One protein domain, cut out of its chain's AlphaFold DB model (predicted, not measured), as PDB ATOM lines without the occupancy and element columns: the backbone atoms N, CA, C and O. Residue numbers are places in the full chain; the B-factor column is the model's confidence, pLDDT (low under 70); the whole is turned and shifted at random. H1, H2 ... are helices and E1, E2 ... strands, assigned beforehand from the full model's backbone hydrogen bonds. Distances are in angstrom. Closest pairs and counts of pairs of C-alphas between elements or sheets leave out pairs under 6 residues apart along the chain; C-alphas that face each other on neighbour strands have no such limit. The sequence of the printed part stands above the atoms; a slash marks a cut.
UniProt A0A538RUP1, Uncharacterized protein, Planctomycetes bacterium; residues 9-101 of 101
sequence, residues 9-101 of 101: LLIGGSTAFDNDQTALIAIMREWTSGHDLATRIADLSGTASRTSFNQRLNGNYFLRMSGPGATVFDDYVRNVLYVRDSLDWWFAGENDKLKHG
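AT A GLANCE: This is residues 9 to 101 of the 101 residues of an uncharacterized protein of Planctomycetes bacterium (UniProt A0A538RUP1). A helical hairpin, H1 and H2, stands at one end and the strand pair E4 and E6 at the other, with the pair E1 and E5 between them, an open gap before E4 and E6, and the pair E2 and E3 to one side. Residues 46 to 71, without a named element, wind round the far side of the hairpin before reaching E3. The 93 printed residues run E1, E2, H1, H2, E3, E4, E5, E6, in three two-stranded sheets, E2 and E3 antiparallel, the others parallel; the class is mixed, with under half of the residues in named elements. The whole is compact, radius of gyration of the C-alphas 13.7 A, spans 37 by 28 by 24 A.

HOW THE PARTS SIT: E1, residues 9 to 11, is parallel to E5, residues 87 to 91, at 22 degrees; N 10 and O 89 are 3.1 A apart, within hydrogen-bond range. E1 runs on into E2, residues 13 to 15, at 97 degrees. E2 is antiparallel to E3, residues 72 to 74, at 153 degrees, with N 73 and O 14 at 2.9 A. H1, residues 21 to 31, and H2, residues 37 to 45, form a hairpin and touch, opposite ways at a shallow tilt of 29 degrees; their closest C-alphas, of Trp 31 and Arg 40, are 5.9 A apart. In both helices every O i to N i+4 pair is within hydrogen-bond range. E4, residues 80 to 83, is parallel to E6, residues 97 to 100, at 31 degrees, with N 81 and O 97 at 3.3 A. E5 and E6 are apart.

IN THESE COORDINATES: E1 begins at C-alpha 9 (319.441, 334.893, 327.984). H1 is 15.2 A long, H2 12.1 A and E5 10.9 A. E6 ends at C-alpha 100 (323.351, 349.037, 321.812).

THE WHOLE: The C-alphas farthest apart, of Thr 51 and Gly 101, are 39.1 A apart. The printed part has no cut; the link from H2 to E3 is long, the others tight. Confidence is under 70 at residue 12, residues 75 to 87 and residues 92 to 101.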
ATOM      1  N   LEU A   9     320.866 335.104 328.256       74.75
ATOM      2  CA  LEU A   9     319.441 334.893 327.984       74.75
ATOM      3  C   LEU A   9     318.638 335.872 328.834       74.75
ATOM      4  O   LEU A   9     318.724 335.845 330.066       74.75
ATOM      5  N   LEU A  10     317.832 336.699 328.175       77.25
ATOM      6  CA  LEU A  10     316.886 337.583 328.839       77.25
ATOM      7  C   LEU A  10     315.448 337.277 328.417       77.25
ATOM      8  O   LEU A  10     315.130 337.206 327.228       77.25
ATOM      9  N   ILE A  11     314.577 337.194 329.419       72.81
ATOM     10  CA  ILE A  11     313.129 337.138 329.257       72.81
ATOM     11  C   ILE A  11     312.562 338.452 329.805       72.81
ATOM     12  O   ILE A  11     312.680 338.713 330.999       72.81
ATOM     13  N   GLY A  12     312.003 339.292 328.930       67.69
ATOM     14  CA  GLY A  12     311.438 340.606 329.280       67.69
ATOM     15  C   GLY A  12     310.047 340.556 329.918       67.69
ATOM     16  O   GLY A  12     309.336 341.545 329.883       67.69
ATOM     17  N   GLY A  13     309.642 339.407 330.457       76.56
ATOM     18  CA  GLY A  13     308.309 339.179 331.003       76.56
ATOM     19  C   GLY A  13     308.292 337.978 331.946       76.56
ATOM     20  O   GLY A  13     309.317 337.622 332.528       76.56
ATOM     21  N   SER A  14     307.133 337.339 332.084       84.00
ATOM     22  CA  SER A  14     306.959 336.153 332.935       84.00
ATOM     23  C   SER A  14     307.038 334.860 332.132       84.00
ATOM     24  O   SER A  14     306.865 334.844 330.907       84.00
ATOM     25  N   THR A  15     307.272 333.747 332.821       88.00
ATOM     26  CA  THR A  15     307.129 332.419 332.226       88.00
ATOM     27  C   THR A  15     306.020 331.628 332.908       88.00
ATOM     28  O   THR A  15     305.715 331.820 334.084       88.00
ATOM     29  N   ALA A  16     305.468 330.635 332.208       91.44
ATOM     30  CA  ALA A  16     304.594 329.624 332.812       91.44
ATOM     31  C   ALA A  16     305.284 328.832 333.948       91.44
ATOM     32  O   ALA A  16     304.632 328.055 334.643       91.44
ATOM     33  N   PHE A  17     306.598 329.006 334.116       92.25
ATOM     34  CA  PHE A  17     307.460 328.252 335.011       92.25
ATOM     35  C   PHE A  17     307.932 329.057 336.223       92.25
ATOM     36  O   PHE A  17     308.703 328.529 337.016       92.25
ATOM     37  N   ASP A  18     307.478 330.299 336.413       87.81
ATOM     38  CA  ASP A  18     308.011 331.183 337.464       87.81
ATOM     39  C   ASP A  18     307.853 330.609 338.883       87.81
ATOM     40  O   ASP A  18     308.671 330.877 339.762       87.81
ATOM     41  N   ASN A  19     306.841 329.759 339.095       92.62
ATOM     42  CA  ASN A  19     306.613 329.029 340.346       92.62
ATOM     43  C   ASN A  19     307.013 327.538 340.275       92.62
ATOM     44  O   ASN A  19     306.760 326.789 341.218       92.62
ATOM     45  N   ASP A  20     307.626 327.089 339.177       94.62
ATOM     46  CA  ASP A  20     308.121 325.723 338.985       94.62
ATOM     47  C   ASP A  20     309.655 325.714 338.987       94.62
ATOM     48  O   ASP A  20     310.334 325.839 337.964       94.62
ATOM     49  N   GLN A  21     310.225 325.511 340.176       94.00
ATOM     50  CA  GLN A  21     311.674 325.441 340.356       94.00
ATOM     51  C   GLN A  21     312.325 324.329 339.514       94.00
ATOM     52  O   GLN A  21     313.467 324.480 339.077       94.00
ATOM     53  N   THR A  22     311.622 323.221 339.261       95.69
ATOM     54  CA  THR A  22     312.161 322.110 338.464       95.69
ATOM     55  C   THR A  22     312.301 322.524 337.004       95.69
ATOM     56  O   THR A  22     313.350 322.290 336.398       95.69
ATOM     57  N   ALA A  23     311.285 323.200 336.468       92.75
ATOM     58  CA  ALA A  23     311.313 323.761 335.125       92.75
ATOM     59  C   ALA A  23     312.426 324.804 334.962       92.75
ATOM     60  O   ALA A  23     313.223 324.711 334.027       92.75
ATOM     61  N   LEU A  24     312.550 325.743 335.907       89.88
ATOM     62  CA  LEU A  24     313.596 326.772 335.871       89.88
ATOM     63  C   LEU A  24     315.005 326.165 335.924       89.88
ATOM     64  O   LEU A  24     315.894 326.590 335.183       89.88
ATOM     65  N   ILE A  25     315.218 325.129 336.744       92.00
ATOM     66  CA  ILE A  25     316.492 324.398 336.786       92.00
ATOM     67  C   ILE A  25     316.766 323.698 335.452       92.00
ATOM     68  O   ILE A  25     317.900 323.733 334.978       92.00
ATOM     69  N   ALA A  26     315.767 323.062 334.840       94.75
ATOM     70  CA  ALA A  26     315.931 322.377 333.559       94.75
ATOM     71  C   ALA A  26     316.287 323.359 332.427       94.75
ATOM     72  O   ALA A  26     317.217 323.107 331.660       94.75
ATOM     73  N   ILE A  27     315.618 324.512 332.377       92.25
ATOM     74  CA  ILE A  27     315.915 325.592 331.424       92.25
ATOM     75  C   ILE A  27     317.348 326.099 331.618       92.25
ATOM     76  O   ILE A  27     318.114 326.185 330.658       92.25
ATOM     77  N   MET A  28     317.750 326.365 332.865       89.19
ATOM     78  CA  MET A  28     319.113 326.803 333.177       89.19
ATOM     79  C   MET A  28     320.170 325.745 332.848       89.19
ATOM     80  O   MET A  28     321.270 326.094 332.417       89.19
ATOM     81  N   ARG A  29     319.860 324.457 333.027       93.31
ATOM     82  CA  ARG A  29     320.751 323.352 332.643       93.31
ATOM     83  C   ARG A  29     320.994 323.315 331.140       93.31
ATOM     84  O   ARG A  29     322.142 323.142 330.747       93.31
ATOM     85  N   GLU A  30     319.961 323.503 330.321       92.88
ATOM     86  CA  GLU A  30     320.138 323.580 328.866       92.88
ATOM     87  C   GLU A  30     320.911 324.839 328.463       92.88
ATOM     88  O   GLU A  30     321.892 324.753 327.733       92.88
ATOM     89  N   TRP A  31     320.555 326.004 329.009       89.88
ATOM     90  CA  TRP A  31     321.238 327.257 328.673       89.88
ATOM     91  C   TRP A  31     322.738 327.247 329.019       89.88
ATOM     92  O   TRP A  31     323.560 327.839 328.320       89.88
ATOM     93  N   THR A  32     323.111 326.553 330.095       87.75
ATOM     94  CA  THR A  32     324.507 326.424 330.553       87.75
ATOM     95  C   THR A  32     325.199 325.142 330.080       87.75
ATOM     96  O   THR A  32     326.308 324.839 330.537       87.75
ATOM     97  N   SER A  33     324.566 324.392 329.172       91.38
ATOM     98  CA  SER A  33     325.062 323.107 328.681       91.38
ATOM     99  C   SER A  33     326.341 323.250 327.850       91.38
ATOM    100  O   SER A  33     326.761 324.336 327.452       91.38
ATOM    101  N   GLY A  34     326.988 322.119 327.563       88.38
ATOM    102  CA  GLY A  34     328.110 322.075 326.623       88.38
ATOM    103  C   GLY A  34     327.699 322.181 325.150       88.38
ATOM    104  O   GLY A  34     328.585 322.183 324.301       88.38
ATOM    105  N   HIS A  35     326.399 322.244 324.835       89.00
ATOM    106  CA  HIS A  35     325.920 322.370 323.459       89.00
ATOM    107  C   HIS A  35     326.315 323.723 322.855       89.00
ATOM    108  O   HIS A  35     326.518 324.692 323.588       89.00
ATOM    109  N   ASP A  36     326.409 323.802 321.526       87.50
ATOM    110  CA  ASP A  36     326.537 325.091 320.843       87.50
ATOM    111  C   ASP A  36     325.268 325.949 321.008       87.50
ATOM    112  O   ASP A  36     324.188 325.451 321.336       87.50
ATOM    113  N   LEU A  37     325.398 327.261 320.790       83.06
ATOM    114  CA  LEU A  37     324.311 328.221 321.000       83.06
ATOM    115  C   LEU A  37     323.054 327.877 320.182       83.06
ATOM    116  O   LEU A  37     321.944 327.926 320.710       83.06
ATOM    117  N   ALA A  38     323.217 327.489 318.914       86.62
ATOM    118  CA  ALA A  38     322.098 327.152 318.037       86.62
ATOM    119  C   ALA A  38     321.327 325.921 318.543       86.62
ATOM    120  O   ALA A  38     320.097 325.887 318.486       86.62
ATOM    121  N   THR A  39     322.040 324.936 319.082       90.19
ATOM    122  CA  THR A  39     321.468 323.740 319.699       90.19
ATOM    123  C   THR A  39     320.703 324.086 320.970       90.19
ATOM    124  O   THR A  39     319.543 323.693 321.075       90.19
ATOM    125  N   ARG A  40     321.281 324.896 321.870       90.75
ATOM    126  CA  ARG A  40     320.598 325.348 323.099       90.75
ATOM    127  C   ARG A  40     319.294 326.080 322.783       90.75
ATOM    128  O   ARG A  40     318.260 325.792 323.382       90.75
ATOM    129  N   ILE A  41     319.332 327.001 321.816       88.38
ATOM    130  CA  ILE A  41     318.152 327.747 321.356       88.38
ATOM    131  C   ILE A  41     317.103 326.785 320.796       88.38
ATOM    132  O   ILE A  41     315.938 326.869 321.174       88.38
ATOM    133  N   ALA A  42     317.505 325.846 319.937       90.56
ATOM    134  CA  ALA A  42     316.585 324.893 319.327       90.56
ATOM    135  C   ALA A  42     315.991 323.886 320.334       90.56
ATOM    136  O   ALA A  42     314.858 323.432 320.158       90.56
ATOM    137  N   ASP A  43     316.739 323.507 321.371       93.25
ATOM    138  CA  ASP A  43     316.261 322.653 322.463       93.25
ATOM    139  C   ASP A  43     315.245 323.401 323.335       93.25
ATOM    140  O   ASP A  43     314.155 322.884 323.601       93.25
ATOM    141  N   LEU A  44     315.547 324.650 323.701       92.81
ATOM    142  CA  LEU A  44     314.660 325.509 324.487       92.81
ATOM    143  C   LEU A  44     313.419 325.958 323.705       92.81
ATOM    144  O   LEU A  44     312.352 326.063 324.302       92.81
ATOM    145  N   SER A  45     313.490 326.152 322.385       90.62
ATOM    146  CA  SER A  45     312.314 326.441 321.547       90.62
ATOM    147  C   SER A  45     311.430 325.208 321.307       90.62
ATOM    148  O   SER A  45     310.265 325.332 320.918       90.62
ATOM    149  N   GLY A  46     311.956 324.003 321.548       90.00
ATOM    150  CA  GLY A  46     311.262 322.743 321.286       90.00
ATOM    151  C   GLY A  46     311.244 322.344 319.810       90.00
ATOM    152  O   GLY A  46     310.326 321.648 319.371       90.00
ATOM    153  N   THR A  47     312.237 322.777 319.034       86.44
ATOM    154  CA  THR A  47     312.363 322.446 317.611       86.44
ATOM    155  C   THR A  47     312.844 321.001 317.438       86.44
ATOM    156  O   THR A  47     314.041 320.712 317.434       86.44
ATOM    157  N   ALA A  48     311.889 320.085 317.255       82.19
ATOM    158  CA  ALA A  48     312.112 318.637 317.231       82.19
ATOM    159  C   ALA A  48     312.646 318.055 315.904       82.19
ATOM    160  O   ALA A  48     312.693 316.839 315.741       82.19
ATOM    161  N   SER A  49     313.043 318.889 314.939       82.06
ATOM    162  CA  SER A  49     313.494 318.439 313.612       82.06
ATOM    163  C   SER A  49     314.918 317.866 313.591       82.06
ATOM    164  O   SER A  49     315.334 317.298 312.582       82.06
ATOM    165  N   ARG A  50     315.675 318.009 314.684       87.62
ATOM    166  CA  ARG A  50     317.059 317.528 314.802       87.62
ATOM    167  C   ARG A  50     317.110 316.124 315.400       87.62
ATOM    168  O   ARG A  50     316.402 315.820 316.355       87.62
ATOM    169  N   THR A  51     318.022 315.291 314.905       85.06
ATOM    170  CA  THR A  51     318.262 313.934 315.433       85.06
ATOM    171  C   THR A  51     318.749 313.929 316.884       85.06
ATOM    172  O   THR A  51     318.474 312.979 317.608       85.06
ATOM    173  N   SER A  52     319.419 314.997 317.328       86.75
ATOM    174  CA  SER A  52     319.871 315.191 318.710       86.75
ATOM    175  C   SER A  52     318.798 315.743 319.653       86.75
ATOM    176  O   SER A  52     319.082 315.963 320.824       86.75
ATOM    177  N   PHE A  53     317.552 315.945 319.207       88.88
ATOM    178  CA  PHE A  53     316.517 316.574 320.039       88.88
ATOM    179  C   PHE A  53     316.211 315.803 321.335       88.88
ATOM    180  O   PHE A  53     315.772 316.382 322.325       88.88
ATOM    181  N   ASN A  54     316.435 314.490 321.369       90.69
ATOM    182  CA  ASN A  54     316.283 313.676 322.580       90.69
ATOM    183  C   ASN A  54     317.430 313.839 323.597       90.69
ATOM    184  O   ASN A  54     317.312 313.315 324.701       90.69
ATOM    185  N   GLN A  55     318.511 314.545 323.250       93.12
ATOM    186  CA  GLN A  55     319.670 314.808 324.116       93.12
ATOM    187  C   GLN A  55     319.516 316.090 324.947       93.12
ATOM    188  O   GLN A  55     320.370 316.394 325.779       93.12
ATOM    189  N   ARG A  56     318.424 316.827 324.733       95.31
ATOM    190  CA  ARG A  56     318.103 318.071 325.427       95.31
ATOM    191  C   ARG A  56     318.031 317.893 326.950       95.31
ATOM    192  O   ARG A  56     317.486 316.910 327.458       95.31
ATOM    193  N   LEU A  57     318.535 318.876 327.684       96.00
ATOM    194  CA  LEU A  57     318.606 318.906 329.146       96.00
ATOM    195  C   LEU A  57     317.437 319.668 329.788       96.00
ATOM    196  O   LEU A  57     317.229 319.555 330.998       96.00
ATOM    197  N   ASN A  58     316.644 320.396 328.997       95.50
ATOM    198  CA  ASN A  58     315.441 321.110 329.440       95.50
ATOM    199  C   ASN A  58     314.195 320.217 329.583       95.50
ATOM    200  O   ASN A  58     313.118 320.709 329.917       95.50
ATOM    201  N   GLY A  59     314.298 318.906 329.339       94.69
ATOM    202  CA  GLY A  59     313.151 318.001 329.426       94.69
ATOM    203  C   GLY A  59     312.019 318.424 328.484       94.69
ATOM    204  O   GLY A  59     312.241 318.613 327.291       94.69
ATOM    205  N   ASN A  60     310.794 318.559 328.999       94.00
ATOM    206  CA  ASN A  60     309.639 319.033 328.219       94.00
ATOM    207  C   ASN A  60     309.292 320.509 328.496       94.00
ATOM    208  O   ASN A  60     308.186 320.949 328.182       94.00
ATOM    209  N   TYR A  61     310.222 321.267 329.082       95.12
ATOM    210  CA  TYR A  61     310.046 322.683 329.386       95.12
ATOM    211  C   TYR A  61     310.620 323.529 328.248       95.12
ATOM    212  O   TYR A  61     311.834 323.610 328.066       95.12
ATOM    213  N   PHE A  62     309.741 324.143 327.461       93.75
ATOM    214  CA  PHE A  62     310.107 324.937 326.285       93.75
ATOM    215  C   PHE A  62     309.749 326.403 326.498       93.75
ATOM    216  O   PHE A  62     308.728 326.676 327.122       93.75
ATOM    217  N   LEU A  63     310.538 327.331 325.956       90.19
ATOM    218  CA  LEU A  63     310.276 328.769 325.922       90.19
ATOM    219  C   LEU A  63     309.610 329.129 324.588       90.19
ATOM    220  O   LEU A  63     310.241 329.098 323.530       90.19
ATOM    221  N   ARG A  64     308.311 329.430 324.632       89.12
ATOM    222  CA  ARG A  64     307.468 329.694 323.462       89.12
ATOM    223  C   ARG A  64     306.693 330.983 323.678       89.12
ATOM    224  O   ARG A  64     305.910 331.067 324.616       89.12
ATOM    225  N   MET A  65     306.881 331.965 322.802       81.12
ATOM    226  CA  MET A  65     306.176 333.252 322.909       81.12
ATOM    227  C   MET A  65     304.749 333.214 322.368       81.12
ATOM    228  O   MET A  65     303.937 334.065 322.708       81.12
ATOM    229  N   SER A  66     304.445 332.285 321.462       80.62
ATOM    230  CA  SER A  66     303.198 332.321 320.703       80.62
ATOM    231  C   SER A  66     302.704 330.926 320.330       80.62
ATOM    232  O   SER A  66     303.430 329.933 320.412       80.62
ATOM    233  N   GLY A  67     301.436 330.870 319.918       83.81
ATOM    234  CA  GLY A  67     300.748 329.641 319.533       83.81
ATOM    235  C   GLY A  67     300.255 328.801 320.721       83.81
ATOM    236  O   GLY A  67     300.424 329.178 321.884       83.81
ATOM    237  N   PRO A  68     299.605 327.655 320.446       81.50
ATOM    238  CA  PRO A  68     299.163 326.735 321.487       81.50
ATOM    239  C   PRO A  68     300.338 326.249 322.345       81.50
ATOM    240  O   PRO A  68     301.324 325.714 321.833       81.50
ATOM    241  N   GLY A  69     300.222 326.420 323.663       83.19
ATOM    242  CA  GLY A  69     301.291 326.083 324.603       83.19
ATOM    243  C   GLY A  69     302.410 327.123 324.670       83.19
ATOM    244  O   GLY A  69     303.556 326.743 324.902       83.19
ATOM    245  N   ALA A  70     302.100 328.405 324.444       86.50
ATOM    246  CA  ALA A  70     302.976 329.506 324.829       86.50
ATOM    247  C   ALA A  70     303.303 329.437 326.333       86.50
ATOM    248  O   ALA A  70     302.458 329.086 327.158       86.50
ATOM    249  N   THR A  71     304.549 329.745 326.669       88.25
ATOM    250  CA  THR A  71     305.132 329.638 328.013       88.25
ATOM    251  C   THR A  71     305.935 330.869 328.406       88.25
ATOM    252  O   THR A  71     306.384 330.940 329.544       88.25
ATOM    253  N   VAL A  72     306.131 331.815 327.487       86.44
ATOM    254  CA  VAL A  72     306.714 333.131 327.747       86.44
ATOM    255  C   VAL A  72     305.630 334.160 327.473       86.44
ATOM    256  O   VAL A  72     305.053 334.160 326.384       86.44
ATOM    257  N   PHE A  73     305.358 335.012 328.455       83.50
ATOM    258  CA  PHE A  73     304.298 336.009 328.398       83.50
ATOM    259  C   PHE A  73     304.884 337.400 328.599       83.50
ATOM    260  O   PHE A  73     305.592 337.649 329.577       83.50
ATOM    261  N   ASP A  74     304.567 338.285 327.659       72.75
ATOM    262  CA  ASP A  74     304.868 339.711 327.743       72.75
ATOM    263  C   ASP A  74     304.221 340.307 329.006       72.75
ATOM    264  O   ASP A  74     303.082 339.970 329.344       72.75
ATOM    265  N   ASP A  75     304.946 341.167 329.719       64.94
ATOM    266  CA  ASP A  75     304.415 341.901 330.869       64.94
ATOM    267  C   ASP A  75     303.688 343.197 330.454       64.94
ATOM    268  O   ASP A  75     303.116 343.888 331.302       64.94
ATOM    269  N   TYR A  76     303.662 343.501 329.148       60.88
ATOM    270  CA  TYR A  76     303.110 344.709 328.525       60.88
ATOM    271  C   TYR A  76     303.750 346.014 329.019       60.88
ATOM    272  O   TYR A  76     303.281 347.111 328.688       60.88
ATOM    273  N   VAL A  77     304.837 345.928 329.783       56.09
ATOM    274  CA  VAL A  77     305.617 347.071 330.231       56.09
ATOM    275  C   VAL A  77     306.708 347.311 329.202       56.09
ATOM    276  O   VAL A  77     307.462 346.424 328.838       56.09
ATOM    277  N   ARG A  78     306.827 348.554 328.726       48.94
ATOM    278  CA  ARG A  78     307.944 348.931 327.855       48.94
ATOM    279  C   ARG A  78     309.247 348.872 328.646       48.94
ATOM    280  O   ARG A  78     309.533 349.791 329.418       48.94
ATOM    281  N   ASN A  79     310.084 347.893 328.345       53.72
ATOM    282  CA  ASN A  79     311.436 347.801 328.859       53.72
ATOM    283  C   ASN A  79     312.440 348.327 327.813       53.72
ATOM    284  O   ASN A  79     312.412 347.980 326.629       53.72
ATOM    285  N   VAL A  80     313.340 349.219 328.247       50.94
ATOM    286  CA  VAL A  80     314.517 349.623 327.459       50.94
ATOM    287  C   VAL A  80     315.729 348.993 328.110       50.94
ATOM    288  O   VAL A  80     316.178 349.436 329.168       50.94
ATOM    289  N   LEU A  81     316.253 347.959 327.466       53.94
ATOM    290  CA  LEU A  81     317.430 347.262 327.946       53.94
ATOM    291  C   LEU A  81     318.677 347.800 327.249       53.94
ATOM    292  O   LEU A  81     318.806 347.737 326.024       53.94
ATOM    293  N   TYR A  82     319.599 348.307 328.062       49.78
ATOM    294  CA  TYR A  82     320.960 348.601 327.639       49.78
ATOM    295  C   TYR A  82     321.775 347.322 327.761       49.78
ATOM    296  O   TYR A  82     322.108 346.896 328.869       49.78
ATOM    297  N   VAL A  83     322.070 346.703 326.626       60.28
ATOM    298  CA  VAL A  83     322.947 345.534 326.575       60.28
ATOM    299  C   VAL A  83     324.340 345.943 326.146       60.28
ATOM    300  O   VAL A  83     324.517 346.828 325.312       60.28
ATOM    301  N   ARG A  84     325.333 345.291 326.748       55.91
ATOM    302  CA  ARG A  84     326.682 345.230 326.180       55.91
ATOM    303  C   ARG A  84     326.684 344.155 325.091       55.91
ATOM    304  O   ARG A  84     325.770 343.338 325.067       55.91
ATOM    305  N   ASP A  85     327.675 344.189 324.208       57.34
ATOM    306  CA  ASP A  85     327.738 343.555 322.874       57.34
ATOM    307  C   ASP A  85     327.458 342.031 322.749       57.34
ATOM    308  O   ASP A  85     327.640 341.479 321.668       57.34
ATOM    309  N   SER A  86     327.007 341.335 323.799       64.44
ATOM    310  CA  SER A  86     326.891 339.870 323.887       64.44
ATOM    311  C   SER A  86     325.510 339.343 324.336       64.44
ATOM    312  O   SER A  86     325.424 338.304 324.992       64.44
ATOM    313  N   LEU A  87     324.404 340.041 324.030       65.44
ATOM    314  CA  LEU A  87     323.066 339.457 324.233       65.44
ATOM    315  C   LEU A  87     322.774 338.425 323.139       65.44
ATOM    316  O   LEU A  87     322.489 338.792 321.999       65.44
ATOM    317  N   ASP A  88     322.796 337.150 323.511       70.56
ATOM    318  CA  ASP A  88     322.708 336.044 322.555       70.56
ATOM    319  C   ASP A  88     321.273 335.607 322.263       70.56
ATOM    320  O   ASP A  88     320.959 335.215 321.137       70.56
ATOM    321  N   TRP A  89     320.379 335.661 323.257       74.56
ATOM    322  CA  TRP A  89     318.977 335.319 323.040       74.56
ATOM    323  C   TRP A  89     318.025 336.151 323.899       74.56
ATOM    324  O   TRP A  89     318.169 336.259 325.118       74.56
ATOM    325  N   TRP A  90     317.029 336.745 323.243       75.00
ATOM    326  CA  TRP A  90     316.112 337.698 323.854       75.00
ATOM    327  C   TRP A  90     314.667 337.431 323.456       75.00
ATOM    328  O   TRP A  90     314.346 337.295 322.274       75.00
ATOM    329  N   PHE A  91     313.806 337.415 324.469       71.00
ATOM    330  CA  PHE A  91     312.359 337.417 324.328       71.00
ATOM    331  C   PHE A  91     311.826 338.823 324.633       71.00
ATOM    332  O   PHE A  91     311.823 339.244 325.792       71.00
ATOM    333  N   ALA A  92     311.422 339.534 323.579       67.31
ATOM    334  CA  ALA A  92     310.932 340.912 323.620       67.31
ATOM    335  C   ALA A  92     309.407 340.975 323.720       67.31
ATOM    336  O   ALA A  92     308.725 340.334 322.917       67.31
ATOM    337  N   GLY A  93     308.879 341.792 324.627       64.31
ATOM    338  CA  GLY A  93     307.487 342.224 324.561       64.31
ATOM    339  C   GLY A  93     307.214 343.126 323.352       64.31
ATOM    340  O   GLY A  93     308.134 343.713 322.776       64.31
ATOM    341  N   GLU A  94     305.942 343.288 322.973       63.03
ATOM    342  CA  GLU A  94     305.502 344.077 321.804       63.03
ATOM    343  C   GLU A  94     305.954 345.551 321.884       63.03
ATOM    344  O   GLU A  94     306.072 346.247 320.873       63.03
ATOM    345  N   ASN A  95     306.267 346.029 323.092       61.78
ATOM    346  CA  ASN A  95     306.697 347.398 323.357       61.78
ATOM    347  C   ASN A  95     308.195 347.565 323.639       61.78
ATOM    348  O   ASN A  95     308.633 348.710 323.816       61.78
ATOM    349  N   ASP A  96     308.976 346.487 323.673       69.19
ATOM    350  CA  ASP A  96     310.360 346.539 324.134       69.19
ATOM    351  C   ASP A  96     311.343 347.003 323.061       69.19
ATOM    352  O   ASP A  96     311.149 346.834 321.855       69.19
ATOM    353  N   LYS A  97     312.447 347.611 323.510       68.44
ATOM    354  CA  LYS A  97     313.523 348.068 322.623       68.44
ATOM    355  C   LYS A  97     314.883 347.638 323.151       68.44
ATOM    356  O   LYS A  97     315.245 347.981 324.277       68.44
ATOM    357  N   LEU A  98     315.675 347.001 322.287       65.88
ATOM    358  CA  LEU A  98     317.120 346.894 322.479       65.88
ATOM    359  C   LEU A  98     317.800 348.187 322.038       65.88
ATOM    360  O   LEU A  98     317.513 348.725 320.966       65.88
ATOM    361  N   LYS A  99     318.723 348.677 322.867       57.72
ATOM    362  CA  LYS A  99     319.671 349.725 322.489       57.72
ATOM    363  C   LYS A  99     321.090 349.241 322.763       57.72
ATOM    364  O   LYS A  99     321.417 348.912 323.901       57.72
ATOM    365  N   HIS A 100     321.907 349.235 321.714       55.41
ATOM    366  CA  HIS A 100     323.351 349.037 321.812       55.41
ATOM    367  C   HIS A 100     324.000 350.350 322.270       55.41
ATOM    368  O   HIS A 100     323.584 351.425 321.823       55.41
ATOM    369  N   GLY A 101     324.929 350.249 323.221       51.19
ATOM    370  CA  GLY A 101     325.698 351.373 323.765       51.19
ATOM    371  C   GLY A 101     327.018 351.576 323.046       51.19
ATOM    372  O   GLY A 101     327.533 350.585 322.494       51.19
TER     373      GLY A 101